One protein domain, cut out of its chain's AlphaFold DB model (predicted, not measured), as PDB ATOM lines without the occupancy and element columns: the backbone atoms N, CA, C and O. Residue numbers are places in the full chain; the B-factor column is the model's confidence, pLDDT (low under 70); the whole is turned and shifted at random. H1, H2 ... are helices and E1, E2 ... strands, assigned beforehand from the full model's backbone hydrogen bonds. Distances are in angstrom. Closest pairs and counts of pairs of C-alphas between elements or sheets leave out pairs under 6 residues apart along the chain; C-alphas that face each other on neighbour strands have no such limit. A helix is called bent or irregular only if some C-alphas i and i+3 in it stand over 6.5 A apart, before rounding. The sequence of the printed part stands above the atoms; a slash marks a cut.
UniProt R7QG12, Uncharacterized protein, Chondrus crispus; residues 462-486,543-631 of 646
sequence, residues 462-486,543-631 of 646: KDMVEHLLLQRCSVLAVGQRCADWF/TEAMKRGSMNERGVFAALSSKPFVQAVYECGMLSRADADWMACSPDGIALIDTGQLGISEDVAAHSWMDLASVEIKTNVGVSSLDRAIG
ATOM      1  N   LYS A 462      41.664 -31.877 -12.538       89.19
ATOM      2  CA  LYS A 462      42.640 -32.185 -13.587       89.19
ATOM      3  C   LYS A 462      42.087 -33.218 -14.564       89.19
ATOM      4  O   LYS A 462      42.140 -33.006 -15.771       89.19
ATOM      5  N   ASP A 463      41.528 -34.304 -14.043       88.88
ATOM      6  CA  ASP A 463      40.995 -35.400 -14.855       88.88
ATOM      7  C   ASP A 463      39.793 -34.930 -15.679       88.88
ATOM      8  O   ASP A 463      39.662 -35.292 -16.847       88.88
ATOM      9  N   MET A 464      38.949 -34.071 -15.100       87.62
ATOM     10  CA  MET A 464      37.849 -33.428 -15.815       87.62
ATOM     11  C   MET A 464      38.365 -32.570 -16.979       87.62
ATOM     12  O   MET A 464      37.875 -32.706 -18.103       87.62
ATOM     13  N   VAL A 465      39.363 -31.711 -16.737       90.69
ATOM     14  CA  VAL A 465      39.969 -30.862 -17.778       90.69
ATOM     15  C   VAL A 465      40.571 -31.719 -18.893       90.69
ATOM     16  O   VAL A 465      40.296 -31.489 -20.070       90.69
ATOM     17  N   GLU A 466      41.359 -32.735 -18.540       92.94
ATOM     18  CA  GLU A 466      41.968 -33.657 -19.503       92.94
ATOM     19  C   GLU A 466      40.908 -34.402 -20.326       92.94
ATOM     20  O   GLU A 466      41.039 -34.501 -21.549       92.94
ATOM     21  N   HIS A 467      39.831 -34.871 -19.689       89.62
ATOM     22  CA  HIS A 467      38.740 -35.570 -20.361       89.62
ATOM     23  C   HIS A 467      38.042 -34.667 -21.386       89.62
ATOM     24  O   HIS A 467      37.849 -35.067 -22.534       89.62
ATOM     25  N   LEU A 468      37.714 -33.429 -21.004       89.25
ATOM     26  CA  LEU A 468      37.079 -32.449 -21.892       89.25
ATOM     27  C   LEU A 468      37.963 -32.099 -23.095       89.25
ATOM     28  O   LEU A 468      37.470 -31.966 -24.216       89.25
ATOM     29  N   LEU A 469      39.274 -31.985 -22.886       91.94
ATOM     30  CA  LEU A 469      40.220 -31.723 -23.967       91.94
ATOM     31  C   LEU A 469      40.327 -32.909 -24.928       91.94
ATOM     32  O   LEU A 469      40.278 -32.699 -26.139       91.94
ATOM     33  N   LEU A 470      40.409 -34.144 -24.422       92.44
ATOM     34  CA  LEU A 470      40.521 -35.354 -25.249       92.44
ATOM     35  C   LEU A 470      39.294 -35.605 -26.139       92.44
ATOM     36  O   LEU A 470      39.415 -36.258 -27.172       92.44
ATOM     37  N   GLN A 471      38.130 -35.043 -25.806       90.69
ATOM     38  CA  GLN A 471      36.946 -35.111 -26.673       90.69
ATOM     39  C   GLN A 471      37.114 -34.341 -27.992       90.69
ATOM     40  O   GLN A 471      36.408 -34.620 -28.961       90.69
ATOM     41  N   ARG A 472      38.000 -33.336 -28.035       91.25
ATOM     42  CA  ARG A 472      38.154 -32.428 -29.191       91.25
ATOM     43  C   ARG A 472      39.588 -32.293 -29.683       91.25
ATOM     44  O   ARG A 472      39.810 -31.745 -30.765       91.25
ATOM     45  N   CYS A 473      40.549 -32.763 -28.901       93.44
ATOM     46  CA  CYS A 473      41.964 -32.584 -29.153       93.44
ATOM     47  C   CYS A 473      42.720 -33.906 -29.051       93.44
ATOM     48  O   CYS A 473      42.410 -34.764 -28.229       93.44
ATOM     49  N   SER A 474      43.778 -34.023 -29.843       92.81
ATOM     50  CA  SER A 474      44.808 -35.043 -29.677       92.81
ATOM     51  C   SER A 474      46.027 -34.422 -29.002       92.81
ATOM     52  O   SER A 474      46.450 -33.318 -29.358       92.81
ATOM     53  N   VAL A 475      46.596 -35.130 -28.030       92.12
ATOM     54  CA  VAL A 475      47.798 -34.686 -27.320       92.12
ATOM     55  C   VAL A 475      49.019 -35.006 -28.174       92.12
ATOM     56  O   VAL A 475      49.264 -36.162 -28.503       92.12
ATOM     57  N   LEU A 476      49.781 -33.977 -28.537       89.00
ATOM     58  CA  LEU A 476      51.024 -34.125 -29.291       89.00
ATOM     59  C   LEU A 476      52.234 -34.141 -28.357       89.00
ATOM     60  O   LEU A 476      53.088 -35.010 -28.470       89.00
ATOM     61  N   ALA A 477      52.300 -33.194 -27.424       89.88
ATOM     62  CA  ALA A 477      53.401 -33.069 -26.473       89.88
ATOM     63  C   ALA A 477      52.854 -32.739 -25.084       89.88
ATOM     64  O   ALA A 477      51.866 -32.011 -24.975       89.88
ATOM     65  N   VAL A 478      53.506 -33.235 -24.029       86.12
ATOM     66  CA  VAL A 478      53.093 -32.962 -22.635       86.12
ATOM     67  C   VAL A 478      53.590 -31.610 -22.146       86.12
ATOM     68  O   VAL A 478      52.871 -30.904 -21.448       86.12
ATOM     69  N   GLY A 479      54.809 -31.234 -22.528       86.44
ATOM     70  CA  GLY A 479      55.413 -29.960 -22.159       86.44
ATOM     71  C   GLY A 479      55.440 -28.978 -23.322       86.44
ATOM     72  O   GLY A 479      55.368 -29.349 -24.496       86.44
ATOM     73  N   GLN A 480      55.592 -27.696 -23.005       85.62
ATOM     74  CA  GLN A 480      56.041 -26.735 -24.000       85.62
ATOM     75  C   GLN A 480      57.561 -26.816 -24.166       85.62
ATOM     76  O   GLN A 480      58.293 -27.030 -23.201       85.62
ATOM     77  N   ARG A 481      58.055 -26.560 -25.385       80.62
ATOM     78  CA  ARG A 481      59.497 -26.396 -25.683       80.62
ATOM     79  C   ARG A 481      60.360 -27.636 -25.376       80.62
ATOM     80  O   ARG A 481      61.586 -27.535 -25.378       80.62
ATOM     81  N   CYS A 482      59.751 -28.798 -25.155       75.44
ATOM     82  CA  CYS A 482      60.434 -30.088 -25.167       75.44
ATOM     83  C   CYS A 482      60.735 -30.543 -26.610       75.44
ATOM     84  O   CYS A 482      60.344 -29.895 -27.586       75.44
ATOM     85  N   ALA A 483      61.517 -31.611 -26.770       70.31
ATOM     86  CA  ALA A 483      61.997 -32.039 -28.087       70.31
ATOM     87  C   ALA A 483      60.845 -32.447 -29.024       70.31
ATOM     88  O   ALA A 483      60.766 -31.974 -30.158       70.31
ATOM     89  N   ASP A 484      59.921 -33.254 -28.513       76.75
ATOM     90  CA  ASP A 484      58.651 -33.641 -29.131       76.75
ATOM     91  C   ASP A 484      57.807 -32.424 -29.523       76.75
ATOM     92  O   ASP A 484      57.309 -32.377 -30.646       76.75
ATOM     93  N   TRP A 485      57.740 -31.380 -28.690       86.25
ATOM     94  CA  TRP A 485      57.038 -30.135 -29.030       86.25
ATOM     95  C   TRP A 485      57.578 -29.485 -30.313       86.25
ATOM     96  O   TRP A 485      56.812 -29.103 -31.198       86.25
ATOM     97  N   PHE A 486      58.904 -29.383 -30.469       79.69
ATOM     98  CA  PHE A 486      59.509 -28.797 -31.675       79.69
ATOM     99  C   PHE A 486      59.355 -29.677 -32.920       79.69
ATOM    100  O   PHE A 486      59.283 -29.159 -34.042       79.69
ATOM    101  N   THR A 543      65.229 -15.298 -28.516       67.44
ATOM    102  CA  THR A 543      65.666 -13.933 -28.215       67.44
ATOM    103  C   THR A 543      65.748 -13.728 -26.702       67.44
ATOM    104  O   THR A 543      65.143 -14.469 -25.926       67.44
ATOM    105  N   GLU A 544      66.479 -12.709 -26.252       63.81
ATOM    106  CA  GLU A 544      66.519 -12.346 -24.826       63.81
ATOM    107  C   GLU A 544      65.120 -12.061 -24.259       63.81
ATOM    108  O   GLU A 544      64.804 -12.498 -23.157       63.81
ATOM    109  N   ALA A 545      64.249 -11.413 -25.036       57.59
ATOM    110  CA  ALA A 545      62.858 -11.190 -24.649       57.59
ATOM    111  C   ALA A 545      62.092 -12.510 -24.444       57.59
ATOM    112  O   ALA A 545      61.369 -12.639 -23.461       57.59
ATOM    113  N   MET A 546      62.295 -13.506 -25.317       63.88
ATOM    114  CA  MET A 546      61.679 -14.831 -25.161       63.88
ATOM    115  C   MET A 546      62.174 -15.539 -23.899       63.88
ATOM    116  O   MET A 546      61.358 -16.032 -23.132       63.88
ATOM    117  N   LYS A 547      63.491 -15.545 -23.646       65.50
ATOM    118  CA  LYS A 547      64.054 -16.158 -22.430       65.50
ATOM    119  C   LYS A 547      63.498 -15.510 -21.162       65.50
ATOM    120  O   LYS A 547      63.147 -16.210 -20.221       65.50
ATOM    121  N   ARG A 548      63.400 -14.176 -21.146       64.12
ATOM    122  CA  ARG A 548      62.841 -13.414 -20.019       64.12
ATOM    123  C   ARG A 548      61.349 -13.666 -19.827       64.12
ATOM    124  O   ARG A 548      60.920 -13.794 -18.689       64.12
ATOM    125  N   GLY A 549      60.584 -13.779 -20.913       67.06
ATOM    126  CA  GLY A 549      59.181 -14.195 -20.859       67.06
ATOM    127  C   GLY A 549      59.027 -15.559 -20.188       67.06
ATOM    128  O   GLY A 549      58.291 -15.667 -19.215       67.06
ATOM    129  N   SER A 550      59.818 -16.548 -20.617       68.69
ATOM    130  CA  SER A 550      59.792 -17.898 -20.041       68.69
ATOM    131  C   SER A 550      60.142 -17.945 -18.552       68.69
ATOM    132  O   SER A 550      59.563 -18.737 -17.818       68.69
ATOM    133  N   MET A 551      61.061 -17.097 -18.075       67.06
ATOM    134  CA  MET A 551      61.371 -17.029 -16.639       67.06
ATOM    135  C   MET A 551      60.201 -16.475 -15.811       67.06
ATOM    136  O   MET A 551      60.001 -16.906 -14.680       67.06
ATOM    137  N   ASN A 552      59.410 -15.559 -16.377       70.31
ATOM    138  CA  ASN A 552      58.303 -14.904 -15.674       70.31
ATOM    139  C   ASN A 552      56.985 -15.689 -15.722       70.31
ATOM    140  O   ASN A 552      56.094 -15.410 -14.919       70.31
ATOM    141  N   GLU A 553      56.853 -16.669 -16.626       75.06
ATOM    142  CA  GLU A 553      55.647 -17.496 -16.776       75.06
ATOM    143  C   GLU A 553      55.208 -18.099 -15.436       75.06
ATOM    144  O   GLU A 553      54.055 -17.930 -15.056       75.06
ATOM    145  N   ARG A 554      56.134 -18.681 -14.659       75.44
ATOM    146  CA  ARG A 554      55.826 -19.300 -13.354       75.44
ATOM    147  C   ARG A 554      55.235 -18.323 -12.337       75.44
ATOM    148  O   ARG A 554      54.269 -18.658 -11.656       75.44
ATOM    149  N   GLY A 555      55.798 -17.119 -12.239       72.25
ATOM    150  CA  GLY A 555      55.306 -16.094 -11.315       72.25
ATOM    151  C   GLY A 555      53.913 -15.596 -11.700       72.25
ATOM    152  O   GLY A 555      53.046 -15.436 -10.842       72.25
ATOM    153  N   VAL A 556      53.665 -15.414 -13.002       78.38
ATOM    154  CA  VAL A 556      52.335 -15.051 -13.516       78.38
ATOM    155  C   VAL A 556      51.335 -16.184 -13.290       78.38
ATOM    156  O   VAL A 556      50.200 -15.918 -12.901       78.38
ATOM    157  N   PHE A 557      51.762 -17.432 -13.474       81.69
ATOM    158  CA  PHE A 557      50.945 -18.615 -13.242       81.69
ATOM    159  C   PHE A 557      50.491 -18.701 -11.780       81.69
ATOM    160  O   PHE A 557      49.296 -18.782 -11.518       81.69
ATOM    161  N   ALA A 558      51.417 -18.554 -10.827       80.25
ATOM    162  CA  ALA A 558      51.101 -18.526  -9.399       80.25
ATOM    163  C   ALA A 558      50.145 -17.374  -9.035       80.25
ATOM    164  O   ALA A 558      49.180 -17.561  -8.290       80.25
ATOM    165  N   ALA A 559      50.367 -16.184  -9.602       82.38
ATOM    166  CA  ALA A 559      49.486 -15.039  -9.392       82.38
ATOM    167  C   ALA A 559      48.077 -15.270  -9.966       82.38
ATOM    168  O   ALA A 559      47.095 -14.845  -9.353       82.38
ATOM    169  N   LEU A 560      47.963 -15.943 -11.114       86.19
ATOM    170  CA  LEU A 560      46.683 -16.319 -11.712       86.19
ATOM    171  C   LEU A 560      45.959 -17.370 -10.863       86.19
ATOM    172  O   LEU A 560      44.782 -17.187 -10.572       86.19
ATOM    173  N   SER A 561      46.660 -18.407 -10.399       87.31
ATOM    174  CA  SER A 561      46.095 -19.443  -9.524       87.31
ATOM    175  C   SER A 561      45.576 -18.899  -8.189       87.31
ATOM    176  O   SER A 561      44.728 -19.523  -7.570       87.31
ATOM    177  N   SER A 562      46.057 -17.736  -7.740       88.12
ATOM    178  CA  SER A 562      45.569 -17.085  -6.513       88.12
ATOM    179  C   SER A 562      44.280 -16.268  -6.693       88.12
ATOM    180  O   SER A 562      43.782 -15.679  -5.730       88.12
ATOM    181  N   LYS A 563      43.755 -16.146  -7.920       90.00
ATOM    182  CA  LYS A 563      42.556 -15.343  -8.183       90.00
ATOM    183  C   LYS A 563      41.297 -16.075  -7.702       90.00
ATOM    184  O   LYS A 563      41.164 -17.255  -7.989       90.00
ATOM    185  N   PRO A 564      40.332 -15.383  -7.062       88.94
ATOM    186  CA  PRO A 564      39.128 -16.029  -6.519       88.94
ATOM    187  C   PRO A 564      38.298 -16.798  -7.555       88.94
ATOM    188  O   PRO A 564      37.763 -17.862  -7.258       88.94
ATOM    189  N   PHE A 565      38.242 -16.277  -8.784       90.62
ATOM    190  CA  PHE A 565      37.510 -16.885  -9.895       90.62
ATOM    191  C   PHE A 565      38.274 -18.027 -10.581       90.62
ATOM    192  O   PHE A 565      37.773 -18.587 -11.549       90.62
ATOM    193  N   VAL A 566      39.497 -18.344 -10.155       90.25
ATOM    194  CA  VAL A 566      40.318 -19.407 -10.740       90.25
ATOM    195  C   VAL A 566      40.341 -20.574  -9.767       90.25
ATOM    196  O   VAL A 566      40.940 -20.487  -8.701       90.25
ATOM    197  N   GLN A 567      39.701 -21.678 -10.143       90.50
ATOM    198  CA  GLN A 567      39.685 -22.896  -9.335       90.50
ATOM    199  C   GLN A 567      41.010 -23.651  -9.460       90.50
ATOM    200  O   GLN A 567      41.597 -24.076  -8.467       90.50
ATOM    201  N   ALA A 568      41.499 -23.797 -10.690       90.94
ATOM    202  CA  ALA A 568      42.755 -24.466 -10.977       90.94
ATOM    203  C   ALA A 568      43.377 -23.918 -12.262       90.94
ATOM    204  O   ALA A 568      42.678 -23.429 -13.148       90.94
ATOM    205  N   VAL A 569      44.700 -24.020 -12.376       91.69
ATOM    206  CA  VAL A 569      45.427 -23.733 -13.616       91.69
ATOM    207  C   VAL A 569      46.427 -24.851 -13.848       91.69
ATOM    208  O   VAL A 569      47.119 -25.271 -12.915       91.69
ATOM    209  N   TYR A 570      46.503 -25.312 -15.091       93.31
ATOM    210  CA  TYR A 570      47.383 -26.389 -15.506       93.31
ATOM    211  C   TYR A 570      48.246 -25.993 -16.703       93.31
ATOM    212  O   TYR A 570      47.778 -25.366 -17.649       93.31
ATOM    213  N   GLU A 571      49.522 -26.350 -16.657       91.25
ATOM    214  CA  GLU A 571      50.425 -26.320 -17.794       91.25
ATOM    215  C   GLU A 571      49.978 -27.369 -18.814       91.25
ATOM    216  O   GLU A 571      49.564 -28.480 -18.467       91.25
ATOM    217  N   CYS A 572      50.075 -27.017 -20.092       90.00
ATOM    218  CA  CYS A 572      49.740 -27.898 -21.196       90.00
ATOM    219  C   CYS A 572      50.820 -27.786 -22.272       90.00
ATOM    220  O   CYS A 572      51.310 -26.695 -22.565       90.00
ATOM    221  N   GLY A 573      51.200 -28.916 -22.862       92.44
ATOM    222  CA  GLY A 573      52.119 -28.937 -23.988       92.44
ATOM    223  C   GLY A 573      51.427 -28.534 -25.282       92.44
ATOM    224  O   GLY A 573      50.975 -27.401 -25.434       92.44
ATOM    225  N   MET A 574      51.398 -29.432 -26.261       93.31
ATOM    226  CA  MET A 574      50.831 -29.147 -27.577       93.31
ATOM    227  C   MET A 574      49.639 -30.047 -27.866       93.31
ATOM    228  O   MET A 574      49.729 -31.265 -27.728       93.31
ATOM    229  N   LEU A 575      48.551 -29.431 -28.320       94.19
ATOM    230  CA  LEU A 575      47.300 -30.084 -28.679       94.19
ATOM    231  C   LEU A 575      46.994 -29.818 -30.155       94.19
ATOM    232  O   LEU A 575      47.123 -28.682 -30.613       94.19
ATOM    233  N   SER A 576      46.571 -30.840 -30.897       94.12
ATOM    234  CA  SER A 576      45.970 -30.673 -32.229       94.12
ATOM    235  C   SER A 576      44.470 -30.880 -32.182       94.12
ATOM    236  O   SER A 576      43.984 -31.675 -31.382       94.12
ATOM    237  N   ARG A 577      43.726 -30.210 -33.063       92.06
ATOM    238  CA  ARG A 577      42.279 -30.429 -33.180       92.06
ATOM    239  C   ARG A 577      42.025 -31.821 -33.765       92.06
ATOM    240  O   ARG A 577      42.647 -32.175 -34.761       92.06
ATOM    241  N   ALA A 578      41.129 -32.604 -33.174       89.06
ATOM    242  CA  ALA A 578      40.916 -33.998 -33.578       89.06
ATOM    243  C   ALA A 578      40.367 -34.135 -35.015       89.06
ATOM    244  O   ALA A 578      40.732 -35.055 -35.737       89.06
ATOM    245  N   ASP A 579      39.525 -33.198 -35.452       91.44
ATOM    246  CA  ASP A 579      38.935 -33.121 -36.798       91.44
ATOM    247  C   ASP A 579      39.725 -32.206 -37.761       91.44
ATOM    248  O   ASP A 579      39.321 -31.998 -38.905       91.44
ATOM    249  N   ALA A 580      40.832 -31.616 -37.302       87.62
ATOM    250  CA  ALA A 580      41.736 -30.793 -38.103       87.62
ATOM    251  C   ALA A 580      43.149 -30.868 -37.511       87.62
ATOM    252  O   ALA A 580      43.635 -29.927 -36.884       87.62
ATOM    253  N   ASP A 581      43.806 -32.006 -37.709       84.94
ATOM    254  CA  ASP A 581      45.125 -32.336 -37.154       84.94
ATOM    255  C   ASP A 581      46.266 -31.420 -37.640       84.94
ATOM    256  O   ASP A 581      47.304 -31.292 -36.980       84.94
ATOM    257  N   TRP A 582      46.051 -30.740 -38.768       84.31
ATOM    258  CA  TRP A 582      46.883 -29.662 -39.294       84.31
ATOM    259  C   TRP A 582      46.776 -28.364 -38.477       84.31
ATOM    260  O   TRP A 582      47.622 -27.486 -38.630       84.31
ATOM    261  N   MET A 583      45.782 -28.218 -37.593       89.62
ATOM    262  CA  MET A 583      45.679 -27.125 -36.623       89.62
ATOM    263  C   MET A 583      46.187 -27.578 -35.262       89.62
ATOM    264  O   MET A 583      45.789 -28.625 -34.751       89.62
ATOM    265  N   ALA A 584      47.010 -26.747 -34.630       92.94
ATOM    266  CA  ALA A 584      47.445 -27.012 -33.268       92.94
ATOM    267  C   ALA A 584      47.663 -25.742 -32.454       92.94
ATOM    268  O   ALA A 584      47.963 -24.669 -32.978       92.94
ATOM    269  N   CYS A 585      47.557 -25.872 -31.142       92.81
ATOM    270  CA  CYS A 585      47.877 -24.818 -30.198       92.81
ATOM    271  C   CYS A 585      48.733 -25.372 -29.063       92.81
ATOM    272  O   CYS A 585      48.793 -26.574 -28.810       92.81
ATOM    273  N   SER A 586      49.451 -24.468 -28.416       92.75
ATOM    274  CA  SER A 586      50.214 -24.759 -27.215       92.75
ATOM    275  C   SER A 586      49.991 -23.577 -26.286       92.75
ATOM    276  O   SER A 586      50.730 -22.597 -26.385       92.75
ATOM    277  N   PRO A 587      48.875 -23.581 -25.541       92.00
ATOM    278  CA  PRO A 587      48.558 -22.488 -24.636       92.00
ATOM    279  C   PRO A 587      49.547 -22.491 -23.468       92.00
ATOM    280  O   PRO A 587      50.007 -23.557 -23.056       92.00
ATOM    281  N   ASP A 588      49.875 -21.314 -22.930       89.62
ATOM    282  CA  ASP A 588      50.780 -21.183 -21.772       89.62
ATOM    283  C   ASP A 588      50.190 -21.837 -20.510       89.62
ATOM    284  O   ASP A 588      50.919 -22.273 -19.623       89.62
ATOM    285  N   GLY A 589      48.863 -21.965 -20.460       91.81
ATOM    286  CA  GLY A 589      48.152 -22.789 -19.493       91.81
ATOM    287  C   GLY A 589      46.684 -22.982 -19.859       91.81
ATOM    288  O   GLY A 589      46.174 -22.396 -20.813       91.81
ATOM    289  N   ILE A 590      45.988 -23.798 -19.078       94.25
ATOM    290  CA  ILE A 590      44.542 -24.001 -19.139       94.25
ATOM    291  C   ILE A 590      44.000 -23.794 -17.730       94.25
ATOM    292  O   ILE A 590      44.434 -24.464 -16.796       94.25
ATOM    293  N   ALA A 591      43.087 -22.843 -17.576       93.00
ATOM    294  CA  ALA A 591      42.460 -22.510 -16.308       93.00
ATOM    295  C   ALA A 591      41.031 -23.049 -16.259       93.00
ATOM    296  O   ALA A 591      40.274 -22.910 -17.218       93.00
ATOM    297  N   LEU A 592      40.664 -23.616 -15.118       91.50
ATOM    298  CA  LEU A 592      39.283 -23.862 -14.741       91.50
ATOM    299  C   LEU A 592      38.794 -22.635 -13.970       91.50
ATOM    300  O   LEU A 592      39.359 -22.303 -12.923       91.50
ATOM    301  N   ILE A 593      37.806 -21.930 -14.520       91.50
ATOM    302  CA  ILE A 593      37.337 -20.648 -13.989       91.50
ATOM    303  C   ILE A 593      35.867 -20.690 -13.588       91.50
ATOM    304  O   ILE A 593      35.040 -21.264 -14.288       91.50
ATOM    305  N   ASP A 594      35.548 -20.009 -12.493       88.38
ATOM    306  CA  ASP A 594      34.190 -19.738 -12.039       88.38
ATOM    307  C   ASP A 594      33.688 -18.446 -12.695       88.38
ATOM    308  O   ASP A 594      34.044 -17.323 -12.317       88.38
ATOM    309  N   THR A 595      32.851 -18.610 -13.714       84.12
ATOM    310  CA  THR A 595      32.263 -17.501 -14.476       84.12
ATOM    311  C   THR A 595      31.261 -16.682 -13.659       84.12
ATOM    312  O   THR A 595      31.068 -15.497 -13.947       84.12
ATOM    313  N   GLY A 596      30.677 -17.262 -12.603       81.31
ATOM    314  CA  GLY A 596      29.777 -16.562 -11.686       81.31
ATOM    315  C   GLY A 596      30.507 -15.474 -10.899       81.31
ATOM    316  O   GLY A 596      30.000 -14.364 -10.749       81.31
ATOM    317  N   GLN A 597      31.750 -15.742 -10.494       82.56
ATOM    318  CA  GLN A 597      32.600 -14.754  -9.819       82.56
ATOM    319  C   GLN A 597      33.115 -13.641 -10.737       82.56
ATOM    320  O   GLN A 597      33.547 -12.595 -10.252       82.56
ATOM    321  N   LEU A 598      33.066 -13.842 -12.055       78.25
ATOM    322  CA  LEU A 598      33.434 -12.822 -13.035       78.25
ATOM    323  C   LEU A 598      32.274 -11.879 -13.381       78.25
ATOM    324  O   LEU A 598      32.500 -10.879 -14.059       78.25
ATOM    325  N   GLY A 599      31.048 -12.177 -12.934       72.94
ATOM    326  CA  GLY A 599      29.861 -11.383 -13.261       72.94
ATOM    327  C   GLY A 599      29.520 -11.387 -14.756       72.94
ATOM    328  O   GLY A 599      28.908 -10.442 -15.238       72.94
ATOM    329  N   ILE A 600      29.952 -12.417 -15.497       69.38
ATOM    330  CA  ILE A 600      29.767 -12.532 -16.957       69.38
ATOM    331  C   ILE A 600      28.412 -13.176 -17.314       69.38
ATOM    332  O   ILE A 600      27.975 -13.096 -18.459       69.38
ATOM    333  N   SER A 601      27.713 -13.789 -16.353       56.25
ATOM    334  CA  SER A 601      26.439 -14.472 -16.605       56.25
ATOM    335  C   SER A 601      25.235 -13.609 -16.219       56.25
ATOM    336  O   SER A 601      24.987 -13.388 -15.034       56.25
ATOM    337  N   GLU A 602      24.479 -13.147 -17.221       53.50
ATOM    338  CA  GLU A 602      23.186 -12.466 -17.042       53.50
ATOM    339  C   GLU A 602      21.964 -13.390 -17.228       53.50
ATOM    340  O   GLU A 602      20.854 -12.944 -16.960       53.50
ATOM    341  N   ASP A 603      22.119 -14.673 -17.595       54.88
ATOM    342  CA  ASP A 603      20.967 -15.553 -17.860       54.88
ATOM    343  C   ASP A 603      21.017 -16.923 -17.159       54.88
ATOM    344  O   ASP A 603      21.987 -17.683 -17.198       54.88
ATOM    345  N   VAL A 604      19.900 -17.225 -16.496       55.22
ATOM    346  CA  VAL A 604      19.654 -18.350 -15.588       55.22
ATOM    347  C   VAL A 604      19.199 -19.588 -16.366       55.22
ATOM    348  O   VAL A 604      18.111 -19.565 -16.929       55.22
ATOM    349  N   ALA A 605      19.955 -20.696 -16.308       45.44
ATOM    350  CA  ALA A 605      19.420 -22.070 -16.214       45.44
ATOM    351  C   ALA A 605      20.536 -23.139 -16.149       45.44
ATOM    352  O   ALA A 605      21.181 -23.452 -17.146       45.44
ATOM    353  N   ALA A 606      20.683 -23.764 -14.977       44.84
ATOM    354  CA  ALA A 606      21.104 -25.160 -14.770       44.84
ATOM    355  C   ALA A 606      22.445 -25.678 -15.346       44.84
ATOM    356  O   ALA A 606      22.653 -26.890 -15.340       44.84
ATOM    357  N   HIS A 607      23.370 -24.825 -15.783       50.75
ATOM    358  CA  HIS A 607      24.697 -25.263 -16.228       50.75
ATOM    359  C   HIS A 607      25.769 -24.810 -15.233       50.75
ATOM    360  O   HIS A 607      25.733 -23.684 -14.742       50.75
ATOM    361  N   SER A 608      26.670 -25.741 -14.903       60.88
ATOM    362  CA  SER A 608      27.876 -25.544 -14.089       60.88
ATOM    363  C   SER A 608      28.499 -24.164 -14.332       60.88
ATOM    364  O   SER A 608      28.818 -23.840 -15.471       60.88
ATOM    365  N   TRP A 609      28.714 -23.374 -13.272       71.00
ATOM    366  CA  TRP A 609      29.397 -22.071 -13.354       71.00
ATOM    367  C   TRP A 609      30.885 -22.178 -13.726       71.00
ATOM    368  O   TRP A 609      31.539 -21.154 -13.924       71.00
ATOM    369  N   MET A 610      31.403 -23.404 -13.847       80.44
ATOM    370  CA  MET A 610      32.777 -23.685 -14.242       80.44
ATOM    371  C   MET A 610      32.934 -23.772 -15.756       80.44
ATOM    372  O   MET A 610      32.207 -24.522 -16.411       80.44
ATOM    373  N   ASP A 611      33.929 -23.059 -16.279       86.62
ATOM    374  CA  ASP A 611      34.310 -23.072 -17.690       86.62
ATOM    375  C   ASP A 611      35.830 -23.237 -17.863       86.62
ATOM    376  O   ASP A 611      36.621 -22.955 -16.956       86.62
ATOM    377  N   LEU A 612      36.246 -23.707 -19.039       90.38
ATOM    378  CA  LEU A 612      37.650 -23.874 -19.409       90.38
ATOM    379  C   LEU A 612      38.150 -22.653 -20.179       90.38
ATOM    380  O   LEU A 612      37.717 -22.374 -21.296       90.38
ATOM    381  N   ALA A 613      39.145 -21.973 -19.621       90.94
ATOM    382  CA  ALA A 613      39.810 -20.848 -20.257       90.94
ATOM    383  C   ALA A 613      41.230 -21.213 -20.701       90.94
ATOM    384  O   ALA A 613      42.056 -21.684 -19.921       90.94
ATOM    385  N   SER A 614      41.549 -20.929 -21.964       91.75
ATOM    386  CA  SER A 614      42.937 -20.932 -22.435       91.75
ATOM    387  C   SER A 614      43.681 -19.737 -21.837       91.75
ATOM    388  O   SER A 614      43.203 -18.605 -21.913       91.75
ATOM    389  N   VAL A 615      44.876 -19.968 -21.298       90.56
ATOM    390  CA  VAL A 615      45.742 -18.932 -20.728       90.56
ATOM    391  C   VAL A 615      46.863 -18.618 -21.713       90.56
ATOM    392  O   VAL A 615      47.581 -19.511 -22.157       90.56
ATOM    393  N   GLU A 616      47.019 -17.336 -22.034       89.81
ATOM    394  CA  GLU A 616      48.133 -16.801 -22.820       89.81
ATOM    395  C   GLU A 616      48.832 -15.724 -21.982       89.81
ATOM    396  O   GLU A 616      48.231 -14.712 -21.611       89.81
ATOM    397  N   ILE A 617      50.110 -15.927 -21.684       83.69
ATOM    398  CA  ILE A 617      50.910 -15.048 -20.840       83.69
ATOM    399  C   ILE A 617      51.770 -14.154 -21.732       83.69
ATOM    400  O   ILE A 617      52.616 -14.596 -22.510       83.69
ATOM    401  N   LYS A 618      51.595 -12.839 -21.586       80.69
ATOM    402  CA  LYS A 618      52.444 -11.836 -22.238       80.69
ATOM    403  C   LYS A 618      53.137 -10.986 -21.191       80.69
ATOM    404  O   LYS A 618      52.513 -10.196 -20.492       80.69
ATOM    405  N   THR A 619      54.458 -11.121 -21.113       68.12
ATOM    406  CA  THR A 619      55.271 -10.238 -20.277       68.12
ATOM    407  C   THR A 619      55.628  -8.976 -21.059       68.12
ATOM    408  O   THR A 619      56.434  -9.026 -21.988       68.12
ATOM    409  N   ASN A 620      55.067  -7.832 -20.663       62.44
ATOM    410  CA  ASN A 620      55.496  -6.529 -21.172       62.44
ATOM    411  C   ASN A 620      56.808  -6.114 -20.496       62.44
ATOM    412  O   ASN A 620      56.850  -5.837 -19.299       62.44
ATOM    413  N   VAL A 621      57.892  -6.062 -21.272       53.00
ATOM    414  CA  VAL A 621      59.239  -5.744 -20.778       53.00
ATOM    415  C   VAL A 621      59.411  -4.225 -20.641       53.00
ATOM    416  O   VAL A 621      60.105  -3.589 -21.428       53.00
ATOM    417  N   GLY A 622      58.758  -3.623 -19.647       53.28
ATOM    418  CA  GLY A 622      59.118  -2.291 -19.154       53.28
ATOM    419  C   GLY A 622      60.216  -2.424 -18.100       53.28
ATOM    420  O   GLY A 622      59.993  -3.079 -17.087       53.28
ATOM    421  N   VAL A 623      61.392  -1.823 -18.322       47.84
ATOM    422  CA  VAL A 623      62.580  -1.945 -17.442       47.84
ATOM    423  C   VAL A 623      62.259  -1.642 -15.966       47.84
ATOM    424  O   VAL A 623      62.805  -2.287 -15.083       47.84
ATOM    425  N   SER A 624      61.319  -0.732 -15.694       45.97
ATOM    426  CA  SER A 624      60.931  -0.283 -14.347       45.97
ATOM    427  C   SER A 624      59.996  -1.223 -13.571       45.97
ATOM    428  O   SER A 624      59.847  -1.067 -12.363       45.97
ATOM    429  N   SER A 625      59.330  -2.176 -14.230       50.00
ATOM    430  CA  SER A 625      58.349  -3.071 -13.586       50.00
ATOM    431  C   SER A 625      58.981  -4.360 -13.038       50.00
ATOM    432  O   SER A 625      58.332  -5.103 -12.306       50.00
ATOM    433  N   LEU A 626      60.242  -4.618 -13.398       46.97
ATOM    434  CA  LEU A 626      60.983  -5.852 -13.121       46.97
ATOM    435  C   LEU A 626      61.507  -5.951 -11.684       46.97
ATOM    436  O   LEU A 626      61.332  -6.992 -11.055       46.97
ATOM    437  N   ASP A 627      62.067  -4.872 -11.133       44.03
ATOM    438  CA  ASP A 627      62.611  -4.872  -9.763       44.03
ATOM    439  C   ASP A 627      61.526  -5.171  -8.717       44.03
ATOM    440  O   ASP A 627      61.785  -5.742  -7.658       44.03
ATOM    441  N   ARG A 628      60.270  -4.848  -9.047       43.69
ATOM    442  CA  ARG A 628      59.115  -5.075  -8.180       43.69
ATOM    443  C   ARG A 628      58.661  -6.539  -8.158       43.69
ATOM    444  O   ARG A 628      58.200  -6.988  -7.116       43.69
ATOM    445  N   ALA A 629      58.805  -7.277  -9.263       43.06
ATOM    446  CA  ALA A 629      58.444  -8.697  -9.342       43.06
ATOM    447  C   ALA A 629      59.507  -9.595  -8.690       43.06
ATOM    448  O   ALA A 629      59.159 -10.498  -7.936       43.06
ATOM    449  N   ILE A 630      60.793  -9.283  -8.891       46.47
ATOM    450  CA  ILE A 630      61.910  -9.967  -8.214       46.47
ATOM    451  C   ILE A 630      61.854  -9.709  -6.697       46.47
ATOM    452  O   ILE A 630      62.087 -10.613  -5.901       46.47
ATOM    453  N   GLY A 631      61.441  -8.508  -6.273       41.84
ATOM    454  CA  GLY A 631      61.195  -8.213  -4.858       41.84
ATOM    455  C   GLY A 631      60.087  -9.066  -4.221       41.84
ATOM    456  O   GLY A 631      60.172  -9.385  -3.037       41.84
TER     457      GLY A 631
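Overview. This is residues 462 to 486 and 543 to 631 of the 646 residues of an uncharacterized protein of Chondrus crispus (UniProt R7QG12). A small sheet of three strands, E2 E5 E6, forms the core, with H1 across one face and H3b, one arm of the bent helix H3, along the opposite face. A second small sheet, E1 E3 E4, sits beyond one end of it with the short helix H2 at its side, while H3a and H4 reach outward from the core and residues 602 to 607 stick out far from them. The printed part has 114 residues, with four named helices and six named strands in the order H1 E1 H2 H3 E2 E3 E4 E5 E6 H4; both sheets are antiparallel, and the class is mixed, helices and strands. The whole is only just loose, close to compact, with a radius of gyration of the C-alphas of 16.4 A and spans of 47 by 36 by 21 A.

Along the chain. One sheet holds E2, residues 566 to 570, E5, residues 589 to 594 and 16.1 A long, and E6, residues 610 to 615 and 15.3 A long. The other holds E1, residues 473 to 477, E3, residues 574 to 577, and E4, residues 580 to 585. H1, residues 462 to 470, is 12.3 A long and begins at C-alpha 462 (42.640, -32.185, -13.587). H2 is residues 483 to 486. H3, residues 544 to 561, was assigned as one helix by its hydrogen bonds but is bent, with C-alphas 551 and 554 6.8 A apart; its arms are H3a, residues 544 to 551, and H3b, residues 554 to 561. H4, residues 623 to 631, is 14.1 A long, only just irregular with C-alphas 624 and 627 6.7 A apart, and ends at C-alpha 631 (61.195, -8.213, -4.858).

Arrangement. E5 is the inner strand between E2, with N 570 and O 590 2.8 A apart, and E6, with N 591 and O 613 2.8 A apart; E5 and E6 are a hairpin. H1 is on this sheet at a height over the sheet of 9.6 A, across the strands at 69 degrees to E5 on the local plane; the C-alphas of Val 465 and Leu 592 are its closest to E5, 7.7 A. H3b is on the opposite face at a height of 9.4 A, along the strands at 6 degrees to E2 on the local plane; its closest C-alphas to E2 are those of Ser 561 and Val 569, 6.0 A. H3a stands at a steep tilt of 48 degrees to H3b and is not on either sheet. In the other sheet E3 is the inner strand, with N 474 and O 576 2.8 A apart toward E1, and N 575 and O 585 2.9 A apart toward E4; E3 and E4 are a hairpin. H1 and H2 only graze this sheet. H4 is apart from H3a, and only just apart from H3b, at 8.3 A. In H1, H3a and H3b every O i to N i+4 pair is within hydrogen-bond range; H4 has 2 of 5, with 1 of 6 O i to N i+3 pairs, and H2 is too short for an O i to N i+4 pair.

Size, cuts and confidence. The two C-alphas farthest apart, those of Glu 544 and Ala 605, are 48.9 A apart. Residues 487 to 542 are not printed, and C-alphas 486 and 543 are 16.5 A apart across the cut. The link E5 to E6, 15 residues, is long. Mean pLDDT of the printed part is 78.5, with residues 543 to 551, 600 to 608 and 619 to 631 under 70.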